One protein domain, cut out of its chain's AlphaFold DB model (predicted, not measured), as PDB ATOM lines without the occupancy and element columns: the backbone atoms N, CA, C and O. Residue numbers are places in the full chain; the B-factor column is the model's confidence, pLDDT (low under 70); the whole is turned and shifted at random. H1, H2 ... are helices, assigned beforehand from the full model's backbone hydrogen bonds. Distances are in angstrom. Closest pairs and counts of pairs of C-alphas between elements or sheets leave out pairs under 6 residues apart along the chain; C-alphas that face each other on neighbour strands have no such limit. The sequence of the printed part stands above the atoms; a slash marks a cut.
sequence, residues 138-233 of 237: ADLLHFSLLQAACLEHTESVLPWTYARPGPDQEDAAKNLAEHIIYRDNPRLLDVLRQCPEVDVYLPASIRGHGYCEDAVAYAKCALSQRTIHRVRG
ATOM      1  N   ALA A 138      30.283  -0.607 -30.555       89.62
ATOM      2  CA  ALA A 138      31.645  -0.991 -30.190       89.62
ATOM      3  C   ALA A 138      31.999  -2.412 -30.664       89.62
ATOM      4  O   ALA A 138      33.126  -2.655 -31.087       89.62
ATOM      5  N   ASP A 139      31.046  -3.346 -30.661       88.44
ATOM      6  CA  ASP A 139      31.273  -4.697 -31.184       88.44
ATOM      7  C   ASP A 139      31.374  -4.682 -32.715       88.44
ATOM      8  O   ASP A 139      32.252  -5.327 -33.285       88.44
ATOM      9  N   LEU A 140      30.534  -3.894 -33.398       90.12
ATOM     10  CA  LEU A 140      30.640  -3.697 -34.851       90.12
ATOM     11  C   LEU A 140      32.000  -3.106 -35.248       90.12
ATOM     12  O   LEU A 140      32.620  -3.569 -36.210       90.12
ATOM     13  N   LEU A 141      32.481  -2.119 -34.489       93.38
ATOM     14  CA  LEU A 141      33.796  -1.519 -34.687       93.38
ATOM     15  C   LEU A 141      34.917  -2.540 -34.460       93.38
ATOM     16  O   LEU A 141      35.815  -2.651 -35.292       93.38
ATOM     17  N   HIS A 142      34.832  -3.332 -33.390       90.62
ATOM     18  CA  HIS A 142      35.780  -4.408 -33.103       90.62
ATOM     19  C   HIS A 142      35.899  -5.384 -34.280       90.62
ATOM     20  O   HIS A 142      37.003  -5.638 -34.758       90.62
ATOM     21  N   PHE A 143      34.770  -5.878 -34.798       90.44
ATOM     22  CA  PHE A 143      34.751  -6.808 -35.929       90.44
ATOM     23  C   PHE A 143      35.287  -6.182 -37.218       90.44
ATOM     24  O   PHE A 143      36.038  -6.830 -37.947       90.44
ATOM     25  N   SER A 144      34.968  -4.911 -37.464       92.81
ATOM     26  CA  SER A 144      35.465  -4.176 -38.632       92.81
ATOM     27  C   SER A 144      36.989  -4.011 -38.588       92.81
ATOM     28  O   SER A 144      37.675  -4.257 -39.582       92.81
ATOM     29  N   LEU A 145      37.537  -3.654 -37.423       93.62
ATOM     30  CA  LEU A 145      38.980  -3.497 -37.219       93.62
ATOM     31  C   LEU A 145      39.714  -4.843 -37.261       93.62
ATOM     32  O   LEU A 145      40.800  -4.930 -37.835       93.62
ATOM     33  N   LEU A 146      39.114  -5.901 -36.715       90.31
ATOM     34  CA  LEU A 146      39.664  -7.256 -36.768       90.31
ATOM     35  C   LEU A 146      39.724  -7.784 -38.211       90.31
ATOM     36  O   LEU A 146      40.731  -8.369 -38.612       90.31
ATOM     37  N   GLN A 147      38.688  -7.523 -39.017       92.94
ATOM     38  CA  GLN A 147      38.680  -7.867 -40.442       92.94
ATOM     39  C   GLN A 147      39.757  -7.093 -41.210       92.94
ATOM     40  O   GLN A 147      40.507  -7.696 -41.979       92.94
ATOM     41  N   ALA A 148      39.864  -5.779 -40.987       93.31
ATOM     42  CA  ALA A 148      40.882  -4.947 -41.626       93.31
ATOM     43  C   ALA A 148      42.299  -5.455 -41.314       93.31
ATOM     44  O   ALA A 148      43.090  -5.703 -42.225       93.31
ATOM     45  N   ALA A 149      42.586  -5.727 -40.041       91.06
ATOM     46  CA  ALA A 149      43.881  -6.247 -39.619       91.06
ATOM     47  C   ALA A 149      44.151  -7.681 -40.121       91.06
ATOM     48  O   ALA A 149      45.299  -8.019 -40.413       91.06
ATOM     49  N   CYS A 150      43.120  -8.519 -40.298       90.44
ATOM     50  CA  CYS A 150      43.264  -9.843 -40.917       90.44
ATOM     51  C   CYS A 150      43.762  -9.749 -42.364       90.44
ATOM     52  O   CYS A 150      44.604 -10.557 -42.774       90.44
ATOM     53  N   LEU A 151      43.262  -8.758 -43.111       92.81
ATOM     54  CA  LEU A 151      43.644  -8.493 -44.498       92.81
ATOM     55  C   LEU A 151      45.039  -7.872 -44.606       92.81
ATOM     56  O   LEU A 151      45.781  -8.208 -45.525       92.81
ATOM     57  N   GLU A 152      45.395  -6.987 -43.676       92.00
ATOM     58  CA  GLU A 152      46.674  -6.273 -43.694       92.00
ATOM     59  C   GLU A 152      47.843  -7.145 -43.214       92.00
ATOM     60  O   GLU A 152      48.895  -7.203 -43.854       92.00
ATOM     61  N   HIS A 153      47.668  -7.868 -42.107       88.56
ATOM     62  CA  HIS A 153      48.752  -8.602 -41.455       88.56
ATOM     63  C   HIS A 153      48.677 -10.098 -41.750       88.56
ATOM     64  O   HIS A 153      48.387 -10.924 -40.881       88.56
ATOM     65  N   THR A 154      48.940 -10.462 -43.002       86.31
ATOM     66  CA  THR A 154      48.758 -11.836 -43.493       86.31
ATOM     67  C   THR A 154      49.713 -12.864 -42.878       86.31
ATOM     68  O   THR A 154      49.357 -14.034 -42.761       86.31
ATOM     69  N   GLU A 155      50.889 -12.421 -42.430       84.56
ATOM     70  CA  GLU A 155      51.965 -13.247 -41.855       84.56
ATOM     71  C   GLU A 155      52.021 -13.197 -40.312       84.56
ATOM     72  O   GLU A 155      53.033 -13.547 -39.699       84.56
ATOM     73  N   SER A 156      50.950 -12.743 -39.659       83.44
ATOM     74  CA  SER A 156      50.868 -12.677 -38.197       83.44
ATOM     75  C   SER A 156      49.689 -13.473 -37.649       83.44
ATOM     76  O   SER A 156      48.697 -13.729 -38.333       83.44
ATOM     77  N   VAL A 157      49.782 -13.877 -36.387       82.00
ATOM     78  CA  VAL A 157      48.635 -14.355 -35.621       82.00
ATOM     79  C   VAL A 157      47.909 -13.140 -35.063       82.00
ATOM     80  O   VAL A 157      48.506 -12.290 -34.397       82.00
ATOM     81  N   LEU A 158      46.614 -13.084 -35.359       84.25
ATOM     82  CA  LEU A 158      45.714 -12.033 -34.920       84.25
ATOM     83  C   LEU A 158      44.811 -12.598 -33.815       84.25
ATOM     84  O   LEU A 158      43.984 -13.465 -34.101       84.25
ATOM     85  N   PRO A 159      44.970 -12.178 -32.553       81.44
ATOM     86  CA  PRO A 159      44.119 -12.659 -31.479       81.44
ATOM     87  C   PRO A 159      42.749 -11.984 -31.547       81.44
ATOM     88  O   PRO A 159      42.628 -10.816 -31.919       81.44
ATOM     89  N   TRP A 160      41.718 -12.684 -31.071       81.31
ATOM     90  CA  TRP A 160      40.358 -12.142 -30.939       81.31
ATOM     91  C   TRP A 160      40.285 -10.881 -30.062       81.31
ATOM     92  O   TRP A 160      39.285 -10.180 -30.076       81.31
ATOM     93  N   THR A 161      41.311 -10.592 -29.256       82.88
ATOM     94  CA  THR A 161      41.361  -9.405 -28.395       82.88
ATOM     95  C   THR A 161      41.750  -8.126 -29.131       82.88
ATOM     96  O   THR A 161      41.617  -7.054 -28.547       82.88
ATOM     97  N   TYR A 162      42.236  -8.221 -30.370       87.19
ATOM     98  CA  TYR A 162      42.614  -7.059 -31.172       87.19
ATOM     99  C   TYR A 162      41.414  -6.122 -31.368       87.19
ATOM    100  O   TYR A 162      40.357  -6.560 -31.815       87.19
ATOM    101  N   ALA A 163      41.569  -4.839 -31.036       90.12
ATOM    102  CA  ALA A 163      40.522  -3.820 -31.114       90.12
ATOM    103  C   ALA A 163      39.235  -4.171 -30.342       90.12
ATOM    104  O   ALA A 163      38.128  -3.810 -30.754       90.12
ATOM    105  N   ARG A 164      39.354  -4.929 -29.245       88.25
ATOM    106  CA  ARG A 164      38.218  -5.259 -28.373       88.25
ATOM    107  C   ARG A 164      37.621  -3.976 -27.770       88.25
ATOM    108  O   ARG A 164      38.390  -3.059 -27.474       88.25
ATOM    109  N   PRO A 165      36.298  -3.910 -27.521       91.06
ATOM    110  CA  PRO A 165      35.677  -2.745 -26.896       91.06
ATOM    111  C   PRO A 165      36.394  -2.297 -25.619       91.06
ATOM    112  O   PRO A 165      36.645  -3.105 -24.718       91.06
ATOM    113  N   GLY A 166      36.727  -1.009 -25.549       89.75
ATOM    114  CA  GLY A 166      37.507  -0.427 -24.462       89.75
ATOM    115  C   GLY A 166      38.102   0.939 -24.822       89.75
ATOM    116  O   GLY A 166      37.928   1.406 -25.947       89.75
ATOM    117  N   PRO A 167      38.814   1.586 -23.881       89.56
ATOM    118  CA  PRO A 167      39.368   2.930 -24.071       89.56
ATOM    119  C   PRO A 167      40.391   3.018 -25.211       89.56
ATOM    120  O   PRO A 167      40.566   4.082 -25.789       89.56
ATOM    121  N   ASP A 168      41.033   1.900 -25.550       89.00
ATOM    122  CA  ASP A 168      42.084   1.835 -26.564       89.00
ATOM    123  C   ASP A 168      41.642   1.128 -27.852       89.00
ATOM    124  O   ASP A 168      42.469   0.739 -28.676       89.00
ATOM    125  N   GLN A 169      40.336   0.916 -28.029       91.44
ATOM    126  CA  GLN A 169      39.800   0.165 -29.163       91.44
ATOM    127  C   GLN A 169      40.267   0.723 -30.517       91.44
ATOM    128  O   GLN A 169      40.589  -0.045 -31.420       91.44
ATOM    129  N   GLU A 170      40.325   2.047 -30.639       91.56
ATOM    130  CA  GLU A 170      40.715   2.756 -31.862       91.56
ATOM    131  C   GLU A 170      42.212   3.101 -31.916       91.56
ATOM    132  O   GLU A 170      42.696   3.610 -32.928       91.56
ATOM    133  N   ASP A 171      42.978   2.811 -30.857       92.88
ATOM    134  CA  ASP A 171      44.421   3.051 -30.843       92.88
ATOM    135  C   ASP A 171      45.130   1.958 -31.649       92.88
ATOM    136  O   ASP A 171      45.498   0.895 -31.140       92.88
ATOM    137  N   ALA A 172      45.302   2.207 -32.947       86.81
ATOM    138  CA  ALA A 172      45.976   1.277 -33.843       86.81
ATOM    139  C   ALA A 172      47.396   0.943 -33.360       86.81
ATOM    140  O   ALA A 172      47.793  -0.217 -33.399       86.81
ATOM    141  N   ALA A 173      48.154   1.919 -32.852       87.31
ATOM    142  CA  ALA A 173      49.528   1.688 -32.414       87.31
ATOM    143  C   ALA A 173      49.581   0.734 -31.215       87.31
ATOM    144  O   ALA A 173      50.393  -0.198 -31.198       87.31
ATOM    145  N   LYS A 174      48.683   0.922 -30.244       87.69
ATOM    146  CA  LYS A 174      48.576   0.045 -29.078       87.69
ATOM    147  C   LYS A 174      48.078  -1.346 -29.455       87.69
ATOM    148  O   LYS A 174      48.688  -2.334 -29.056       87.69
ATOM    149  N   ASN A 175      47.050  -1.436 -30.299       87.31
ATOM    150  CA  ASN A 175      46.552  -2.719 -30.796       87.31
ATOM    151  C   ASN A 175      47.640  -3.510 -31.542       87.31
ATOM    152  O   ASN A 175      47.798  -4.711 -31.322       87.31
ATOM    153  N   LEU A 176      48.437  -2.843 -32.379       84.44
ATOM    154  CA  LEU A 176      49.569  -3.465 -33.067       84.44
ATOM    155  C   LEU A 176      50.631  -3.965 -32.082       84.44
ATOM    156  O   LEU A 176      51.082  -5.106 -32.196       84.44
ATOM    157  N   ALA A 177      51.021  -3.128 -31.118       81.00
ATOM    158  CA  ALA A 177      52.084  -3.437 -30.167       81.00
ATOM    159  C   ALA A 177      51.708  -4.549 -29.174       81.00
ATOM    160  O   ALA A 177      52.560  -5.357 -28.801       81.00
ATOM    161  N   GLU A 178      50.450  -4.589 -28.735       78.69
ATOM    162  CA  GLU A 178      49.995  -5.490 -27.672       78.69
ATOM    163  C   GLU A 178      49.421  -6.808 -28.194       78.69
ATOM    164  O   GLU A 178      49.423  -7.806 -27.466       78.69
ATOM    165  N   HIS A 179      48.908  -6.834 -29.429       76.50
ATOM    166  CA  HIS A 179      48.100  -7.959 -29.900       76.50
ATOM    167  C   HIS A 179      48.646  -8.661 -31.139       76.50
ATOM    168  O   HIS A 179      48.411  -9.859 -31.270       76.50
ATOM    169  N   ILE A 180      49.393  -8.004 -32.029       80.31
ATOM    170  CA  ILE A 180      49.908  -8.704 -33.212       80.31
ATOM    171  C   ILE A 180      51.112  -9.574 -32.853       80.31
ATOM    172  O   ILE A 180      52.136  -9.102 -32.357       80.31
ATOM    173  N   ILE A 181      51.007 -10.866 -33.162       77.94
ATOM    174  CA  ILE A 181      52.054 -11.841 -32.864       77.94
ATOM    175  C   ILE A 181      52.645 -12.331 -34.180       77.94
ATOM    176  O   ILE A 181      52.012 -13.060 -34.940       77.94
ATOM    177  N   TYR A 182      53.886 -11.958 -34.453       80.81
ATOM    178  CA  TYR A 182      54.607 -12.474 -35.613       80.81
ATOM    179  C   TYR A 182      55.101 -13.903 -35.376       80.81
ATOM    180  O   TYR A 182      55.308 -14.325 -34.237       80.81
ATOM    181  N   ARG A 183      55.320 -14.643 -36.467       73.75
ATOM    182  CA  ARG A 183      55.754 -16.049 -36.452       73.75
ATOM    183  C   ARG A 183      56.975 -16.313 -35.564       73.75
ATOM    184  O   ARG A 183      57.025 -17.343 -34.899       73.75
ATOM    185  N   ASP A 184      57.921 -15.380 -35.538       79.62
ATOM    186  CA  ASP A 184      59.182 -15.520 -34.803       79.62
ATOM    187  C   ASP A 184      59.096 -15.009 -33.352       79.62
ATOM    188  O   ASP A 184      60.112 -14.883 -32.667       79.62
ATOM    189  N   ASN A 185      57.890 -14.701 -32.856       77.56
ATOM    190  CA  ASN A 185      57.710 -14.221 -31.493       77.56
ATOM    191  C   ASN A 185      58.021 -15.350 -30.483       77.56
ATOM    192  O   ASN A 185      57.336 -16.377 -30.481       77.56
ATOM    193  N   PRO A 186      58.990 -15.162 -29.564       81.88
ATOM    194  CA  PRO A 186      59.376 -16.189 -28.593       81.88
ATOM    195  C   PRO A 186      58.251 -16.554 -27.613       81.88
ATOM    196  O   PRO A 186      58.304 -17.607 -26.982       81.88
ATOM    197  N   ARG A 187      57.224 -15.704 -27.495       75.88
ATOM    198  CA  ARG A 187      56.049 -15.899 -26.636       75.88
ATOM    199  C   ARG A 187      54.817 -16.392 -27.398       75.88
ATOM    200  O   ARG A 187      53.741 -16.441 -26.810       75.88
ATOM    201  N   LEU A 188      54.946 -16.776 -28.673       76.31
ATOM    202  CA  LEU A 188      53.824 -17.226 -29.508       76.31
ATOM    203  C   LEU A 188      52.970 -18.291 -28.801       76.31
ATOM    204  O   LEU A 188      51.754 -18.154 -28.716       76.31
ATOM    205  N   LEU A 189      53.612 -19.312 -28.228       77.81
ATOM    206  CA  LEU A 189      52.912 -20.385 -27.516       77.81
ATOM    207  C   LEU A 189      52.164 -19.894 -26.273       77.81
ATOM    208  O   LEU A 189      51.097 -20.413 -25.965       77.81
ATOM    209  N   ASP A 190      52.698 -18.908 -25.557       77.88
ATOM    210  CA  ASP A 190      52.054 -18.377 -24.353       77.88
ATOM    211  C   ASP A 190      50.818 -17.553 -24.686       77.88
ATOM    212  O   ASP A 190      49.877 -17.521 -23.895       77.88
ATOM    213  N   VAL A 191      50.806 -16.901 -25.848       70.44
ATOM    214  CA  VAL A 191      49.631 -16.164 -26.306       70.44
ATOM    215  C   VAL A 191      48.568 -17.117 -26.845       70.44
ATOM    216  O   VAL A 191      47.415 -17.001 -26.450       70.44
ATOM    217  N   LEU A 192      48.953 -18.132 -27.627       73.19
ATOM    218  CA  LEU A 192      48.021 -19.169 -28.103       73.19
ATOM    219  C   LEU A 192      47.368 -19.961 -26.955       73.19
ATOM    220  O   LEU A 192      46.255 -20.457 -27.084       73.19
ATOM    221  N   ARG A 193      48.032 -20.068 -25.796       74.62
ATOM    222  CA  ARG A 193      47.459 -20.690 -24.587       74.62
ATOM    223  C   ARG A 193      46.371 -19.860 -23.908       74.62
ATOM    224  O   ARG A 193      45.628 -20.407 -23.102       74.62
ATOM    225  N   GLN A 194      46.293 -18.558 -24.179       71.38
ATOM    226  CA  GLN A 194      45.297 -17.665 -23.567       71.38
ATOM    227  C   GLN A 194      43.945 -17.720 -24.284       71.38
ATOM    228  O   GLN A 194      42.999 -17.020 -23.903       71.38
ATOM    229  N   CYS A 195      43.851 -18.519 -25.342       62.72
ATOM    230  CA  CYS A 195      42.733 -18.460 -26.247       62.72
ATOM    231  C   CYS A 195      41.467 -19.144 -25.704       62.72
ATOM    232  O   CYS A 195      41.542 -20.071 -24.893       62.72
ATOM    233  N   PRO A 196      40.277 -18.656 -26.100       63.47
ATOM    234  CA  PRO A 196      39.006 -19.312 -25.834       63.47
ATOM    235  C   PRO A 196      38.935 -20.700 -26.450       63.47
ATOM    236  O   PRO A 196      39.782 -21.076 -27.243       63.47
ATOM    237  N   GLU A 197      37.872 -21.427 -26.115       60.97
ATOM    238  CA  GLU A 197      37.585 -22.805 -26.538       60.97
ATOM    239  C   GLU A 197      37.840 -23.108 -28.027       60.97
ATOM    240  O   GLU A 197      38.095 -24.264 -28.358       60.97
ATOM    241  N   VAL A 198      37.809 -22.103 -28.915       61.56
ATOM    242  CA  VAL A 198      38.178 -22.227 -30.330       61.56
ATOM    243  C   VAL A 198      38.966 -20.996 -30.795       61.56
ATOM    244  O   VAL A 198      38.536 -19.865 -30.573       61.56
ATOM    245  N   ASP A 199      40.069 -21.239 -31.507       66.38
ATOM    246  CA  ASP A 199      40.802 -20.248 -32.302       66.38
ATOM    247  C   ASP A 199      40.655 -20.532 -33.795       66.38
ATOM    248  O   ASP A 199      40.614 -21.688 -34.225       66.38
ATOM    249  N   VAL A 200      40.663 -19.468 -34.599       68.88
ATOM    250  CA  VAL A 200      40.648 -19.568 -36.059       68.88
ATOM    251  C   VAL A 200      42.015 -19.174 -36.605       68.88
ATOM    252  O   VAL A 200      42.399 -18.006 -36.592       68.88
ATOM    253  N   TYR A 201      42.764 -20.158 -37.104       77.06
ATOM    254  CA  TYR A 201      44.023 -19.912 -37.802       77.06
ATOM    255  C   TYR A 201      43.795 -19.829 -39.312       77.06
ATOM    256  O   TYR A 201      43.350 -20.795 -39.932       77.06
ATOM    257  N   LEU A 202      44.148 -18.688 -39.912       79.38
ATOM    258  CA  LEU A 202      44.132 -18.498 -41.363       79.38
ATOM    259  C   LEU A 202      45.565 -18.395 -41.896       79.38
ATOM    260  O   LEU A 202      46.234 -17.391 -41.613       79.38
ATOM    261  N   PRO A 203      46.036 -19.374 -42.694       81.12
ATOM    262  CA  PRO A 203      47.316 -19.252 -43.373       81.12
ATOM    263  C   PRO A 203      47.283 -18.094 -44.374       81.12
ATOM    264  O   PRO A 203      46.263 -17.836 -45.013       81.12
ATOM    265  N   ALA A 204      48.425 -17.428 -44.551       84.88
ATOM    266  CA  ALA A 204      48.558 -16.251 -45.408       84.88
ATOM    267  C   ALA A 204      48.009 -16.460 -46.829       84.88
ATOM    268  O   ALA A 204      47.399 -15.561 -47.399       84.88
ATOM    269  N   SER A 205      48.153 -17.671 -47.378       85.50
ATOM    270  CA  SER A 205      47.723 -18.017 -48.736       85.50
ATOM    271  C   SER A 205      46.210 -18.001 -48.962       85.50
ATOM    272  O   SER A 205      45.788 -17.994 -50.115       85.50
ATOM    273  N   ILE A 206      45.397 -18.059 -47.899       84.75
ATOM    274  CA  ILE A 206      43.927 -18.050 -48.006       84.75
ATOM    275  C   ILE A 206      43.304 -16.790 -47.411       84.75
ATOM    276  O   ILE A 206      42.084 -16.652 -47.412       84.75
ATOM    277  N   ARG A 207      44.114 -15.862 -46.890       87.12
ATOM    278  CA  ARG A 207      43.584 -14.602 -46.377       87.12
ATOM    279  C   ARG A 207      43.053 -13.763 -47.525       87.12
ATOM    280  O   ARG A 207      43.716 -13.540 -48.533       87.12
ATOM    281  N   GLY A 208      41.824 -13.318 -47.350       87.94
ATOM    282  CA  GLY A 208      41.066 -12.545 -48.313       87.94
ATOM    283  C   GLY A 208      39.737 -12.156 -47.688       87.94
ATOM    284  O   GLY A 208      39.410 -12.622 -46.597       87.94
ATOM    285  N   HIS A 209      38.976 -11.306 -48.372       88.12
ATOM    286  CA  HIS A 209      37.763 -10.712 -47.807       88.12
ATOM    287  C   HIS A 209      36.790 -11.750 -47.231       88.12
ATOM    288  O   HIS A 209      36.403 -11.596 -46.080       88.12
ATOM    289  N   GLY A 210      36.497 -12.828 -47.972       87.25
ATOM    290  CA  GLY A 210      35.581 -13.880 -47.513       87.25
ATOM    291  C   GLY A 210      36.101 -14.648 -46.296       87.25
ATOM    292  O   GLY A 210      35.454 -14.675 -45.260       87.25
ATOM    293  N   TYR A 211      37.316 -15.199 -46.364       87.88
ATOM    294  CA  TYR A 211      37.853 -15.976 -45.243       87.88
ATOM    295  C   TYR A 211      38.093 -15.126 -43.985       87.88
ATOM    296  O   TYR A 211      37.870 -15.607 -42.875       87.88
ATOM    297  N   CYS A 212      38.531 -13.871 -44.129       89.12
ATOM    298  CA  CYS A 212      38.685 -12.969 -42.986       89.12
ATOM    299  C   CYS A 212      37.333 -12.598 -42.361       89.12
ATOM    300  O   CYS A 212      37.248 -12.504 -41.141       89.12
ATOM    301  N   GLU A 213      36.280 -12.420 -43.162       90.12
ATOM    302  CA  GLU A 213      34.915 -12.215 -42.661       90.12
ATOM    303  C   GLU A 213      34.413 -13.442 -41.886       90.12
ATOM    304  O   GLU A 213      33.975 -13.309 -40.740       90.12
ATOM    305  N   ASP A 214      34.561 -14.641 -42.458       86.50
ATOM    306  CA  ASP A 214      34.173 -15.897 -41.806       86.50
ATOM    307  C   ASP A 214      34.901 -16.071 -40.466       86.50
ATOM    308  O   ASP A 214      34.293 -16.400 -39.447       86.50
ATOM    309  N   ALA A 215      36.210 -15.797 -40.437       84.94
ATOM    310  CA  ALA A 215      37.020 -15.874 -39.223       84.94
ATOM    311  C   ALA A 215      36.505 -14.944 -38.114       84.94
ATOM    312  O   ALA A 215      36.434 -15.338 -36.946       84.94
ATOM    313  N   VAL A 216      36.106 -13.725 -38.482       84.75
ATOM    314  CA  VAL A 216      35.508 -12.751 -37.561       84.75
ATOM    315  C   VAL A 216      34.145 -13.241 -37.058       84.75
ATOM    316  O   VAL A 216      33.856 -13.127 -35.863       84.75
ATOM    317  N   ALA A 217      33.330 -13.855 -37.921       82.06
ATOM    318  CA  ALA A 217      32.053 -14.447 -37.523       82.06
ATOM    319  C   ALA A 217      32.237 -15.581 -36.499       82.06
ATOM    320  O   ALA A 217      31.534 -15.620 -35.484       82.06
ATOM    321  N   TYR A 218      33.231 -16.452 -36.693       76.00
ATOM    322  CA  TYR A 218      33.580 -17.488 -35.716       76.00
ATOM    323  C   TYR A 218      34.049 -16.900 -34.380       76.00
ATOM    324  O   TYR A 218      33.609 -17.364 -33.323       76.00
ATOM    325  N   ALA A 219      34.878 -15.850 -34.409       75.62
ATOM    326  CA  ALA A 219      35.306 -15.154 -33.195       75.62
ATOM    327  C   ALA A 219      34.101 -14.585 -32.424       75.62
ATOM    328  O   ALA A 219      33.990 -14.778 -31.211       75.62
ATOM    329  N   LYS A 220      33.137 -13.974 -33.124       74.25
ATOM    330  CA  LYS A 220      31.877 -13.502 -32.528       74.25
ATOM    331  C   LYS A 220      31.083 -14.637 -31.881       74.25
ATOM    332  O   LYS A 220      30.611 -14.477 -30.753       74.25
ATOM    333  N   CYS A 221      30.925 -15.771 -32.563       63.81
ATOM    334  CA  CYS A 221      30.185 -16.920 -32.034       63.81
ATOM    335  C   CYS A 221      30.819 -17.468 -30.748       63.81
ATOM    336  O   CYS A 221      30.107 -17.679 -29.764       63.81
ATOM    337  N   ALA A 222      32.146 -17.619 -30.721       64.44
ATOM    338  CA  ALA A 222      32.870 -18.063 -29.529       64.44
ATOM    339  C   ALA A 222      32.712 -17.081 -28.350       64.44
ATOM    340  O   ALA A 222      32.522 -17.487 -27.200       64.44
ATOM    341  N   LEU A 223      32.727 -15.771 -28.620       61.75
ATOM    342  CA  LEU A 223      32.521 -14.746 -27.591       61.75
ATOM    343  C   LEU A 223      31.078 -14.691 -27.080       61.75
ATOM    344  O   LEU A 223      30.856 -14.550 -25.877       61.75
ATOM    345  N   SER A 224      30.096 -14.852 -27.964       56.62
ATOM    346  CA  SER A 224      28.677 -14.880 -27.592       56.62
ATOM    347  C   SER A 224      28.351 -16.061 -26.675       56.62
ATOM    348  O   SER A 224      27.664 -15.880 -25.667       56.62
ATOM    349  N   GLN A 225      28.904 -17.248 -26.954       55.03
ATOM    350  CA  GLN A 225      28.733 -18.421 -26.090       55.03
ATOM    351  C   GLN A 225      29.256 -18.161 -24.673       55.03
ATOM    352  O   GLN A 225      28.570 -18.492 -23.707       55.03
ATOM    353  N   ARG A 226      30.397 -17.474 -24.516       54.28
ATOM    354  CA  ARG A 226      30.899 -17.066 -23.191       54.28
ATOM    355  C   ARG A 226      29.944 -16.141 -22.455       54.28
ATOM    356  O   ARG A 226      29.746 -16.321 -21.256       54.28
ATOM    357  N   THR A 227      29.340 -15.172 -23.140       45.72
ATOM    358  CA  THR A 227      28.337 -14.295 -22.521       45.72
ATOM    359  C   THR A 227      27.108 -15.096 -22.100       45.72
ATOM    360  O   THR A 227      26.633 -14.923 -20.985       45.72
ATOM    361  N   ILE A 228      26.644 -16.046 -22.917       35.84
ATOM    362  CA  ILE A 228      25.506 -16.918 -22.580       35.84
ATOM    363  C   ILE A 228      25.836 -17.845 -21.400       35.84
ATOM    364  O   ILE A 228      25.011 -17.996 -20.502       35.84
ATOM    365  N   HIS A 229      27.037 -18.427 -21.345       34.12
ATOM    366  CA  HIS A 229      27.493 -19.221 -20.199       34.12
ATOM    367  C   HIS A 229      27.654 -18.369 -18.935       34.12
ATOM    368  O   HIS A 229      27.279 -18.812 -17.854       34.12
ATOM    369  N   ARG A 230      28.138 -17.129 -19.062       33.78
ATOM    370  CA  ARG A 230      28.263 -16.186 -17.942       33.78
ATOM    371  C   ARG A 230      26.906 -15.698 -17.434       33.78
ATOM    372  O   ARG A 230      26.745 -15.541 -16.234       33.78
ATOM    373  N   VAL A 231      25.928 -15.512 -18.320       35.41
ATOM    374  CA  VAL A 231      24.541 -15.157 -17.967       35.41
ATOM    375  C   VAL A 231      23.782 -16.362 -17.394       35.41
ATOM    376  O   VAL A 231      22.933 -16.191 -16.526       35.41
ATOM    377  N   ARG A 232      24.107 -17.591 -17.819       35.97
ATOM    378  CA  ARG A 232      23.595 -18.837 -17.213       35.97
ATOM    379  C   ARG A 232      24.309 -19.233 -15.919       35.97
ATOM    380  O   ARG A 232      23.822 -20.113 -15.213       35.97
ATOM    381  N   GLY A 233      25.422 -18.582 -15.591       35.19
ATOM    382  CA  GLY A 233      26.073 -18.656 -14.291       35.19
ATOM    383  C   GLY A 233      25.301 -17.845 -13.260       35.19
ATOM    384  O   GLY A 233      25.741 -16.773 -12.855       35.19
TER     385      GLY A 233
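This is residues 138 to 233 of the 237 residues of an uncharacterized protein of Pythium brassicum (UniProt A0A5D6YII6). Two longer helices, H1 and H4, pack on each other along part of their length, with the first turns of H4 on H1. Two short helices, H2 and H3, are set apart from H4 among long loops; the loop after H1 passes through the middle, and the end of H4, residues 227 to 232, sticks out with Gly 233 as a free arm. The printed part has 96 residues with four named helices in the order H1, H2, H3, H4 and no named strand, and its class is all helix. It is compact, with a radius of gyration of the C-alphas of 13.2 A, and its C-alphas span 39 by 28 by 28 A.

H1, residues 138 to 152, touches H4, residues 209 to 232, and the closest C-alphas are those of Gln 147 and Cys 212, 5.7 A apart. H4 touches H1 with residues 209 to 216 alone. The two helices run opposite ways at a steep tilt of 36 degrees, only just past shallow, and their centres are 13.0 A apart. H2, residues 172 to 179, touches no helix but is near H1, with 5 pairs of C-alphas within 10 A. H2 and H4 are apart. H3, residues 188 to 192, touches no helix, and H1 and H3 are apart. Residues 156 to 157 form a short antiparallel pairing with residues 181 to 182. In H1, H2, H3 and H4 every O i to N i+4 pair is within hydrogen-bond range.

H1 begins with C-alpha 138 at (31.645, -0.991, -30.190) and measures 20.9 A from first to last C-alpha. H2, from Ala 172 to His 179, measures 10.3 A. H3, from Leu 188 to Leu 192, measures 6.3 A. H4 is the longest helix, with 24 residues and 34.7 A, from C-alpha 209 at (37.763, -10.712, -47.807) to C-alpha 232 at (23.595, -18.837, -17.213).

The two C-alphas farthest apart are those of Ser 205 and Gly 233, at 40.7 A. The printed part has no cut. The link from H1 to H2 is long, with 19 residues, and its C-alphas lie 2 to 17 A from the mean of all C-alphas. The link from H3 to H4 is also long, with 16 residues, whose C-alphas lie 9 to 18 A from that mean. The link from H2 to H3, with 8 residues, is short. The mean pLDDT of the printed part is 78.3, and residues 195 to 200 and 221 to 233 are under 70.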